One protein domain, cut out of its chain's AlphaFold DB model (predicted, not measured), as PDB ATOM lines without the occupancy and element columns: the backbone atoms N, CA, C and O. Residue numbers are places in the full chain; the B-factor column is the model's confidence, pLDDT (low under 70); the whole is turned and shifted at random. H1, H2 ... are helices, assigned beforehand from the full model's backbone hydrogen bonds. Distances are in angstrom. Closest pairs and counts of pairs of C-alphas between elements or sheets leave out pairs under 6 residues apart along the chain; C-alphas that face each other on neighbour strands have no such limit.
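This is residues 14 to 70 of the 84 residues of an uncharacterized protein of Candidatus Margulisbacteria bacterium GWF2_35_9 (UniProt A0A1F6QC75). The model has little regular structure: it is mostly loops, with two short helices in two loop-built halves, H1 in one and H2 in the other, and residues 42 to 48 run between the halves. In the half with H2, the chain folds back on itself, with residues 52 to 53 paired antiparallel to residues 60 to 61. The printed part has 57 residues, with H1 then H2 and no named strand; the class is all helix, though the named elements hold only 12 residues. It is compact, with a radius of gyration of the C-alphas of 11.1 A, and spans 30 by 21 by 15 A.

H1, residues 25 to 30, is 8.4 A long and begins at C-alpha 25 (-23.538, 55.734, -17.008). H2, residues 64 to 69, is 8.5 A long and ends at C-alpha 69 (-21.397, 41.256, -2.944).

H1 and H2 are apart. In both, every O i to N i+4 pair is within hydrogen-bond range.

The C-alphas of Arg 26 and Cys 57, the two farthest apart, are 31.0 A apart. A long link of 33 residues joins H1 to H2. The printed part has no cut, and no printed residue is under 70 in pLDDT.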
ATOM      1  N   PHE A  14     -26.554  51.742 -11.075       86.31
ATOM      2  CA  PHE A  14     -25.938  50.575 -10.466       86.31
ATOM      3  C   PHE A  14     -25.476  49.614 -11.546       86.31
ATOM      4  O   PHE A  14     -26.128  49.459 -12.577       86.31
ATOM      5  N   CYS A  15     -24.359  48.937 -11.313       88.00
ATOM      6  CA  CYS A  15     -23.951  47.843 -12.180       88.00
ATOM      7  C   CYS A  15     -24.772  46.581 -11.876       88.00
ATOM      8  O   CYS A  15     -24.823  46.135 -10.735       88.00
ATOM      9  N   PHE A  16     -25.332  45.943 -12.899       86.06
ATOM     10  CA  PHE A  16     -26.072  44.686 -12.792       86.06
ATOM     11  C   PHE A  16     -25.232  43.545 -12.188       86.06
ATOM     12  O   PHE A  16     -25.756  42.731 -11.433       86.06
ATOM     13  N   TYR A  17     -23.934  43.484 -12.508       84.94
ATOM     14  CA  TYR A  17     -23.064  42.363 -12.126       84.94
ATOM     15  C   TYR A  17     -22.328  42.566 -10.800       84.94
ATOM     16  O   TYR A  17     -22.200  41.621 -10.028       84.94
ATOM     17  N   CYS A  18     -21.838  43.778 -10.526       85.56
ATOM     18  CA  CYS A  18     -21.097  44.061  -9.291       85.56
ATOM     19  C   CYS A  18     -21.885  44.893  -8.276       85.56
ATOM     20  O   CYS A  18     -21.450  45.003  -7.133       85.56
ATOM     21  N   GLY A  19     -23.032  45.474  -8.650       84.62
ATOM     22  CA  GLY A  19     -23.872  46.295  -7.766       84.62
ATOM     23  C   GLY A  19     -23.225  47.607  -7.327       84.62
ATOM     24  O   GLY A  19     -23.748  48.285  -6.451       84.62
ATOM     25  N   GLN A  20     -22.089  47.973  -7.919       85.62
ATOM     26  CA  GLN A  20     -21.421  49.239  -7.646       85.62
ATOM     27  C   GLN A  20     -22.300  50.404  -8.106       85.62
ATOM     28  O   GLN A  20     -22.842  50.361  -9.214       85.62
ATOM     29  N   GLU A  21     -22.428  51.413  -7.246       86.62
ATOM     30  CA  GLU A  21     -23.139  52.652  -7.544       86.62
ATOM     31  C   GLU A  21     -22.224  53.624  -8.289       86.62
ATOM     32  O   GLU A  21     -21.031  53.743  -8.000       86.62
ATOM     33  N   PHE A  22     -22.805  54.326  -9.246       85.62
ATOM     34  CA  PHE A  22     -22.154  55.343 -10.047       85.62
ATOM     35  C   PHE A  22     -23.088  56.535 -10.179       85.62
ATOM     36  O   PHE A  22     -24.300  56.380 -10.322       85.62
ATOM     37  N   SER A  23     -22.509  57.728 -10.195       84.31
ATOM     38  CA  SER A  23     -23.256  58.959 -10.461       84.31
ATOM     39  C   SER A  23     -23.697  59.065 -11.925       84.31
ATOM     40  O   SER A  23     -24.660  59.759 -12.216       84.31
ATOM     41  N   ASP A  24     -23.030  58.347 -12.843       84.19
ATOM     42  CA  ASP A  24     -23.259  58.450 -14.286       84.19
ATOM     43  C   ASP A  24     -23.032  57.118 -15.020       84.19
ATOM     44  O   ASP A  24     -22.109  56.358 -14.718       84.19
ATOM     45  N   ILE A  25     -23.784  56.875 -16.101       83.19
ATOM     46  CA  ILE A  25     -23.538  55.734 -17.008       83.19
ATOM     47  C   ILE A  25     -22.166  55.855 -17.690       83.19
ATOM     48  O   ILE A  25     -21.504  54.851 -17.962       83.19
ATOM     49  N   ARG A  26     -21.710  57.084 -17.977       85.00
ATOM     50  CA  ARG A  26     -20.413  57.313 -18.638       85.00
ATOM     51  C   ARG A  26     -19.243  56.876 -17.770       85.00
ATOM     52  O   ARG A  26     -18.275  56.367 -18.322       85.00
ATOM     53  N   THR A  27     -19.299  57.091 -16.456       85.69
ATOM     54  CA  THR A  27     -18.249  56.616 -15.544       85.69
ATOM     55  C   THR A  27     -18.360  55.108 -15.383       85.69
ATOM     56  O   THR A  27     -17.372  54.414 -15.596       85.69
ATOM     57  N   LEU A  28     -19.571  54.587 -15.169       85.69
ATOM     58  CA  LEU A  28     -19.844  53.149 -15.100       85.69
ATOM     59  C   LEU A  28     -19.236  52.390 -16.292       85.69
ATOM     60  O   LEU A  28     -18.460  51.460 -16.110       85.69
ATOM     61  N   THR A  29     -19.523  52.813 -17.521       83.94
ATOM     62  CA  THR A  29     -19.045  52.133 -18.742       83.94
ATOM     63  C   THR A  29     -17.572  52.385 -19.074       83.94
ATOM     64  O   THR A  29     -16.991  51.612 -19.838       83.94
ATOM     65  N   GLN A  30     -16.965  53.441 -18.517       87.00
ATOM     66  CA  GLN A  30     -15.528  53.714 -18.650       87.00
ATOM     67  C   GLN A  30     -14.675  52.761 -17.817       87.00
ATOM     68  O   GLN A  30     -13.574  52.411 -18.243       87.00
ATOM     69  N   TYR A  31     -15.158  52.346 -16.644       85.25
ATOM     70  CA  TYR A  31     -14.405  51.444 -15.781       85.25
ATOM     71  C   TYR A  31     -14.577  49.971 -16.197       85.25
ATOM     72  O   TYR A  31     -15.651  49.548 -16.644       85.25
ATOM     73  N   PRO A  32     -13.517  49.155 -16.069       86.50
ATOM     74  CA  PRO A  32     -13.620  47.718 -16.255       86.50
ATOM     75  C   PRO A  32     -14.260  47.049 -15.031       86.50
ATOM     76  O   PRO A  32     -14.004  47.429 -13.892       86.50
ATOM     77  N   CYS A  33     -15.050  46.002 -15.268       85.88
ATOM     78  CA  CYS A  33     -15.734  45.238 -14.224       85.88
ATOM     79  C   CYS A  33     -15.337  43.764 -14.286       85.88
ATOM     80  O   CYS A  33     -15.763  43.055 -15.195       85.88
ATOM     81  N   SER A  34     -14.575  43.285 -13.302       82.19
ATOM     82  CA  SER A  34     -14.139  41.880 -13.229       82.19
ATOM     83  C   SER A  34     -15.286  40.893 -12.986       82.19
ATOM     84  O   SER A  34     -15.175  39.722 -13.337       82.19
ATOM     85  N   ASP A  35     -16.397  41.356 -12.408       80.31
ATOM     86  CA  ASP A  35     -17.591  40.539 -12.154       80.31
ATOM     87  C   ASP A  35     -18.453  40.313 -13.400       80.31
ATOM     88  O   ASP A  35     -19.280  39.400 -13.444       80.31
ATOM     89  N   SER A  36     -18.274  41.152 -14.419       81.19
ATOM     90  CA  SER A  36     -19.029  41.074 -15.661       81.19
ATOM     91  C   SER A  36     -18.346  40.128 -16.652       81.19
ATOM     92  O   SER A  36     -17.131  40.219 -16.845       81.19
ATOM     93  N   PRO A  37     -19.096  39.264 -17.367       79.56
ATOM     94  CA  PRO A  37     -18.522  38.414 -18.414       79.56
ATOM     95  C   PRO A  37     -17.871  39.214 -19.542       79.56
ATOM     96  O   PRO A  37     -16.990  38.702 -20.222       79.56
ATOM     97  N   THR A  38     -18.318  40.451 -19.762       82.38
ATOM     98  CA  THR A  38     -17.808  41.334 -20.816       82.38
ATOM     99  C   THR A  38     -16.699  42.263 -20.322       82.38
ATOM    100  O   THR A  38     -16.307  43.178 -21.045       82.38
ATOM    101  N   SER A  39     -16.217  42.072 -19.086       84.69
ATOM    102  CA  SER A  39     -15.236  42.932 -18.411       84.69
ATOM    103  C   SER A  39     -15.629  44.413 -18.317       84.69
ATOM    104  O   SER A  39     -14.782  45.268 -18.070       84.69
ATOM    105  N   LYS A  40     -16.912  44.743 -18.496       87.44
ATOM    106  CA  LYS A  40     -17.446  46.112 -18.438       87.44
ATOM    107  C   LYS A  40     -18.638  46.167 -17.503       87.44
ATOM    108  O   LYS A  40     -19.421  45.214 -17.453       87.44
ATOM    109  N   HIS A  41     -18.794  47.272 -16.780       89.00
ATOM    110  CA  HIS A  41     -20.006  47.459 -15.993       89.00
ATOM    111  C   HIS A  41     -21.211  47.579 -16.930       89.00
ATOM    112  O   HIS A  41     -21.162  48.261 -17.955       89.00
ATOM    113  N   VAL A  42     -22.297  46.907 -16.561       87.19
ATOM    114  CA  VAL A  42     -23.565  46.955 -17.289       87.19
ATOM    115  C   VAL A  42     -24.567  47.681 -16.409       87.19
ATOM    116  O   VAL A  42     -24.780  47.221 -15.287       87.19
ATOM    117  N   PRO A  43     -25.164  48.794 -16.861       85.69
ATOM    118  CA  PRO A  43     -26.147  49.502 -16.061       85.69
ATOM    119  C   PRO A  43     -27.359  48.602 -15.803       85.69
ATOM    120  O   PRO A  43     -27.832  47.870 -16.677       85.69
ATOM    121  N   TYR A  44     -27.846  48.637 -14.571       85.62
ATOM    122  CA  TYR A  44     -29.107  48.032 -14.197       85.62
ATOM    123  C   TYR A  44     -30.233  48.842 -14.848       85.62
ATOM    124  O   TYR A  44     -30.428  50.006 -14.524       85.62
ATOM    125  N   GLU A  45     -30.949  48.228 -15.791       79.12
ATOM    126  CA  GLU A  45     -32.056  48.871 -16.522       79.12
ATOM    127  C   GLU A  45     -33.393  48.828 -15.763       79.12
ATOM    128  O   GLU A  45     -34.416  49.264 -16.284       79.12
ATOM    129  N   GLY A  46     -33.418  48.267 -14.552       71.38
ATOM    130  CA  GLY A  46     -34.611  48.295 -13.713       71.38
ATOM    131  C   GLY A  46     -34.714  49.599 -12.923       71.38
ATOM    132  O   GLY A  46     -33.723  50.277 -12.663       71.38
ATOM    133  N   THR A  47     -35.929  49.936 -12.502       71.88
ATOM    134  CA  THR A  47     -36.167  51.046 -11.574       71.88
ATOM    135  C   THR A  47     -35.474  50.771 -10.242       71.88
ATOM    136  O   THR A  47     -35.491  49.631  -9.768       71.88
ATOM    137  N   ILE A  48     -34.904  51.810  -9.628       73.00
ATOM    138  CA  ILE A  48     -34.397  51.726  -8.259       73.00
ATOM    139  C   ILE A  48     -35.588  51.449  -7.347       73.00
ATOM    140  O   ILE A  48     -36.533  52.233  -7.287       73.00
ATOM    141  N   LYS A  49     -35.575  50.281  -6.712       75.88
ATOM    142  CA  LYS A  49     -36.614  49.817  -5.791       75.88
ATOM    143  C   LYS A  49     -35.992  49.681  -4.412       75.88
ATOM    144  O   LYS A  49     -34.806  49.387  -4.307       75.88
ATOM    145  N   ASP A  50     -36.810  49.773  -3.372       78.75
ATOM    146  CA  ASP A  50     -36.385  49.496  -1.995       78.75
ATOM    147  C   ASP A  50     -35.969  48.032  -1.779       78.75
ATOM    148  O   ASP A  50     -35.368  47.694  -0.762       78.75
ATOM    149  N   LYS A  51     -36.338  47.137  -2.708       84.88
ATOM    150  CA  LYS A  51     -36.047  45.704  -2.641       84.88
ATOM    151  C   LYS A  51     -35.654  45.140  -4.001       84.88
ATOM    152  O   LYS A  51     -36.402  45.241  -4.977       84.88
ATOM    153  N   TYR A  52     -34.524  44.449  -4.025       87.25
ATOM    154  CA  TYR A  52     -33.996  43.711  -5.162       87.25
ATOM    155  C   TYR A  52     -34.044  42.220  -4.884       87.25
ATOM    156  O   TYR A  52     -33.628  41.755  -3.828       87.25
ATOM    157  N   LEU A  53     -34.533  41.459  -5.855       88.06
ATOM    158  CA  LEU A  53     -34.658  40.011  -5.750       88.06
ATOM    159  C   LEU A  53     -33.586  39.344  -6.600       88.06
ATOM    160  O   LEU A  53     -33.390  39.723  -7.754       88.06
ATOM    161  N   CYS A  54     -32.928  38.318  -6.074       88.94
ATOM    162  CA  CYS A  54     -32.040  37.486  -6.873       88.94
ATOM    163  C   CYS A  54     -32.857  36.612  -7.834       88.94
ATOM    164  O   CYS A  54     -33.758  35.888  -7.412       88.94
ATOM    165  N   LYS A  55     -32.507  36.609  -9.123       87.12
ATOM    166  CA  LYS A  55     -33.163  35.771 -10.138       87.12
ATOM    167  C   LYS A  55     -32.976  34.265  -9.896       87.12
ATOM    168  O   LYS A  55     -33.858  33.497 -10.264       87.12
ATOM    169  N   HIS A  56     -31.856  33.851  -9.298       87.75
ATOM    170  CA  HIS A  56     -31.492  32.433  -9.145       87.75
ATOM    171  C   HIS A  56     -31.995  31.801  -7.850       87.75
ATOM    172  O   HIS A  56     -32.505  30.689  -7.875       87.75
ATOM    173  N   CYS A  57     -31.861  32.493  -6.715       88.62
ATOM    174  CA  CYS A  57     -32.287  31.966  -5.411       88.62
ATOM    175  C   CYS A  57     -33.560  32.613  -4.853       88.62
ATOM    176  O   CYS A  57     -34.083  32.130  -3.856       88.62
ATOM    177  N   GLY A  58     -34.036  33.720  -5.433       87.38
ATOM    178  CA  GLY A  58     -35.217  34.437  -4.944       87.38
ATOM    179  C   GLY A  58     -35.010  35.271  -3.675       87.38
ATOM    180  O   GLY A  58     -35.979  35.850  -3.198       87.38
ATOM    181  N   GLN A  59     -33.792  35.366  -3.128       88.44
ATOM    182  CA  GLN A  59     -33.538  36.203  -1.948       88.44
ATOM    183  C   GLN A  59     -33.758  37.687  -2.235       88.44
ATOM    184  O   GLN A  59     -33.337  38.186  -3.281       88.44
ATOM    185  N   GLU A  60     -34.377  38.372  -1.277       89.38
ATOM    186  CA  GLU A  60     -34.562  39.819  -1.279       89.38
ATOM    187  C   GLU A  60     -33.420  40.534  -0.553       89.38
ATOM    188  O   GLU A  60     -32.927  40.077   0.477       89.38
ATOM    189  N   PHE A  61     -33.015  41.675  -1.097       87.94
ATOM    190  CA  PHE A  61     -31.984  42.548  -0.558       87.94
ATOM    191  C   PHE A  61     -32.452  43.992  -0.681       87.94
ATOM    192  O   PHE A  61     -33.075  44.349  -1.677       87.94
ATOM    193  N   SER A  62     -32.112  44.835   0.288       86.06
ATOM    194  CA  SER A  62     -32.450  46.263   0.234       86.06
ATOM    195  C   SER A  62     -31.648  47.024  -0.829       86.06
ATOM    196  O   SER A  62     -32.087  48.052  -1.326       86.06
ATOM    197  N   ASP A  63     -30.493  46.483  -1.234       84.69
ATOM    198  CA  ASP A  63     -29.552  47.145  -2.137       84.69
ATOM    199  C   ASP A  63     -28.948  46.168  -3.147       84.69
ATOM    200  O   ASP A  63     -28.575  45.040  -2.804       84.69
ATOM    201  N   LEU A  64     -28.737  46.643  -4.379       84.75
ATOM    202  CA  LEU A  64     -28.018  45.901  -5.420       84.75
ATOM    203  C   LEU A  64     -26.584  45.581  -5.014       84.75
ATOM    204  O   LEU A  64     -26.118  44.473  -5.251       84.75
ATOM    205  N   ARG A  65     -25.900  46.534  -4.375       85.12
ATOM    206  CA  ARG A  65     -24.520  46.368  -3.909       85.12
ATOM    207  C   ARG A  65     -24.394  45.235  -2.897       85.12
ATOM    208  O   ARG A  65     -23.423  44.487  -2.919       85.12
ATOM    209  N   THR A  66     -25.357  45.119  -1.988       87.31
ATOM    210  CA  THR A  66     -25.393  44.026  -1.013       87.31
ATOM    211  C   THR A  66     -25.698  42.725  -1.740       87.31
ATOM    212  O   THR A  66     -24.933  41.782  -1.625       87.31
ATOM    213  N   LEU A  67     -26.723  42.700  -2.593       87.94
ATOM    214  CA  LEU A  67     -27.073  41.526  -3.389       87.94
ATOM    215  C   LEU A  67     -25.850  40.941  -4.125       87.94
ATOM    216  O   LEU A  67     -25.495  39.787  -3.910       87.94
ATOM    217  N   THR A  68     -25.143  41.733  -4.927       85.75
ATOM    218  CA  THR A  68     -24.018  41.263  -5.763       85.75
ATOM    219  C   THR A  68     -22.729  40.963  -4.993       85.75
ATOM    220  O   THR A  68     -21.896  40.187  -5.472       85.75
ATOM    221  N   GLN A  69     -22.531  41.574  -3.818       84.50
ATOM    222  CA  GLN A  69     -21.397  41.256  -2.944       84.50
ATOM    223  C   GLN A  69     -21.562  39.897  -2.266       84.50
ATOM    224  O   GLN A  69     -20.561  39.238  -1.983       84.50
ATOM    225  N   TYR A  70     -22.800  39.473  -2.005       86.44
ATOM    226  CA  TYR A  70     -23.043  38.193  -1.362       86.44
ATOM    227  C   TYR A  70     -22.883  37.037  -2.361       86.44
ATOM    228  O   TYR A  70     -23.303  37.124  -3.525       86.44
TER     229      TYR A  70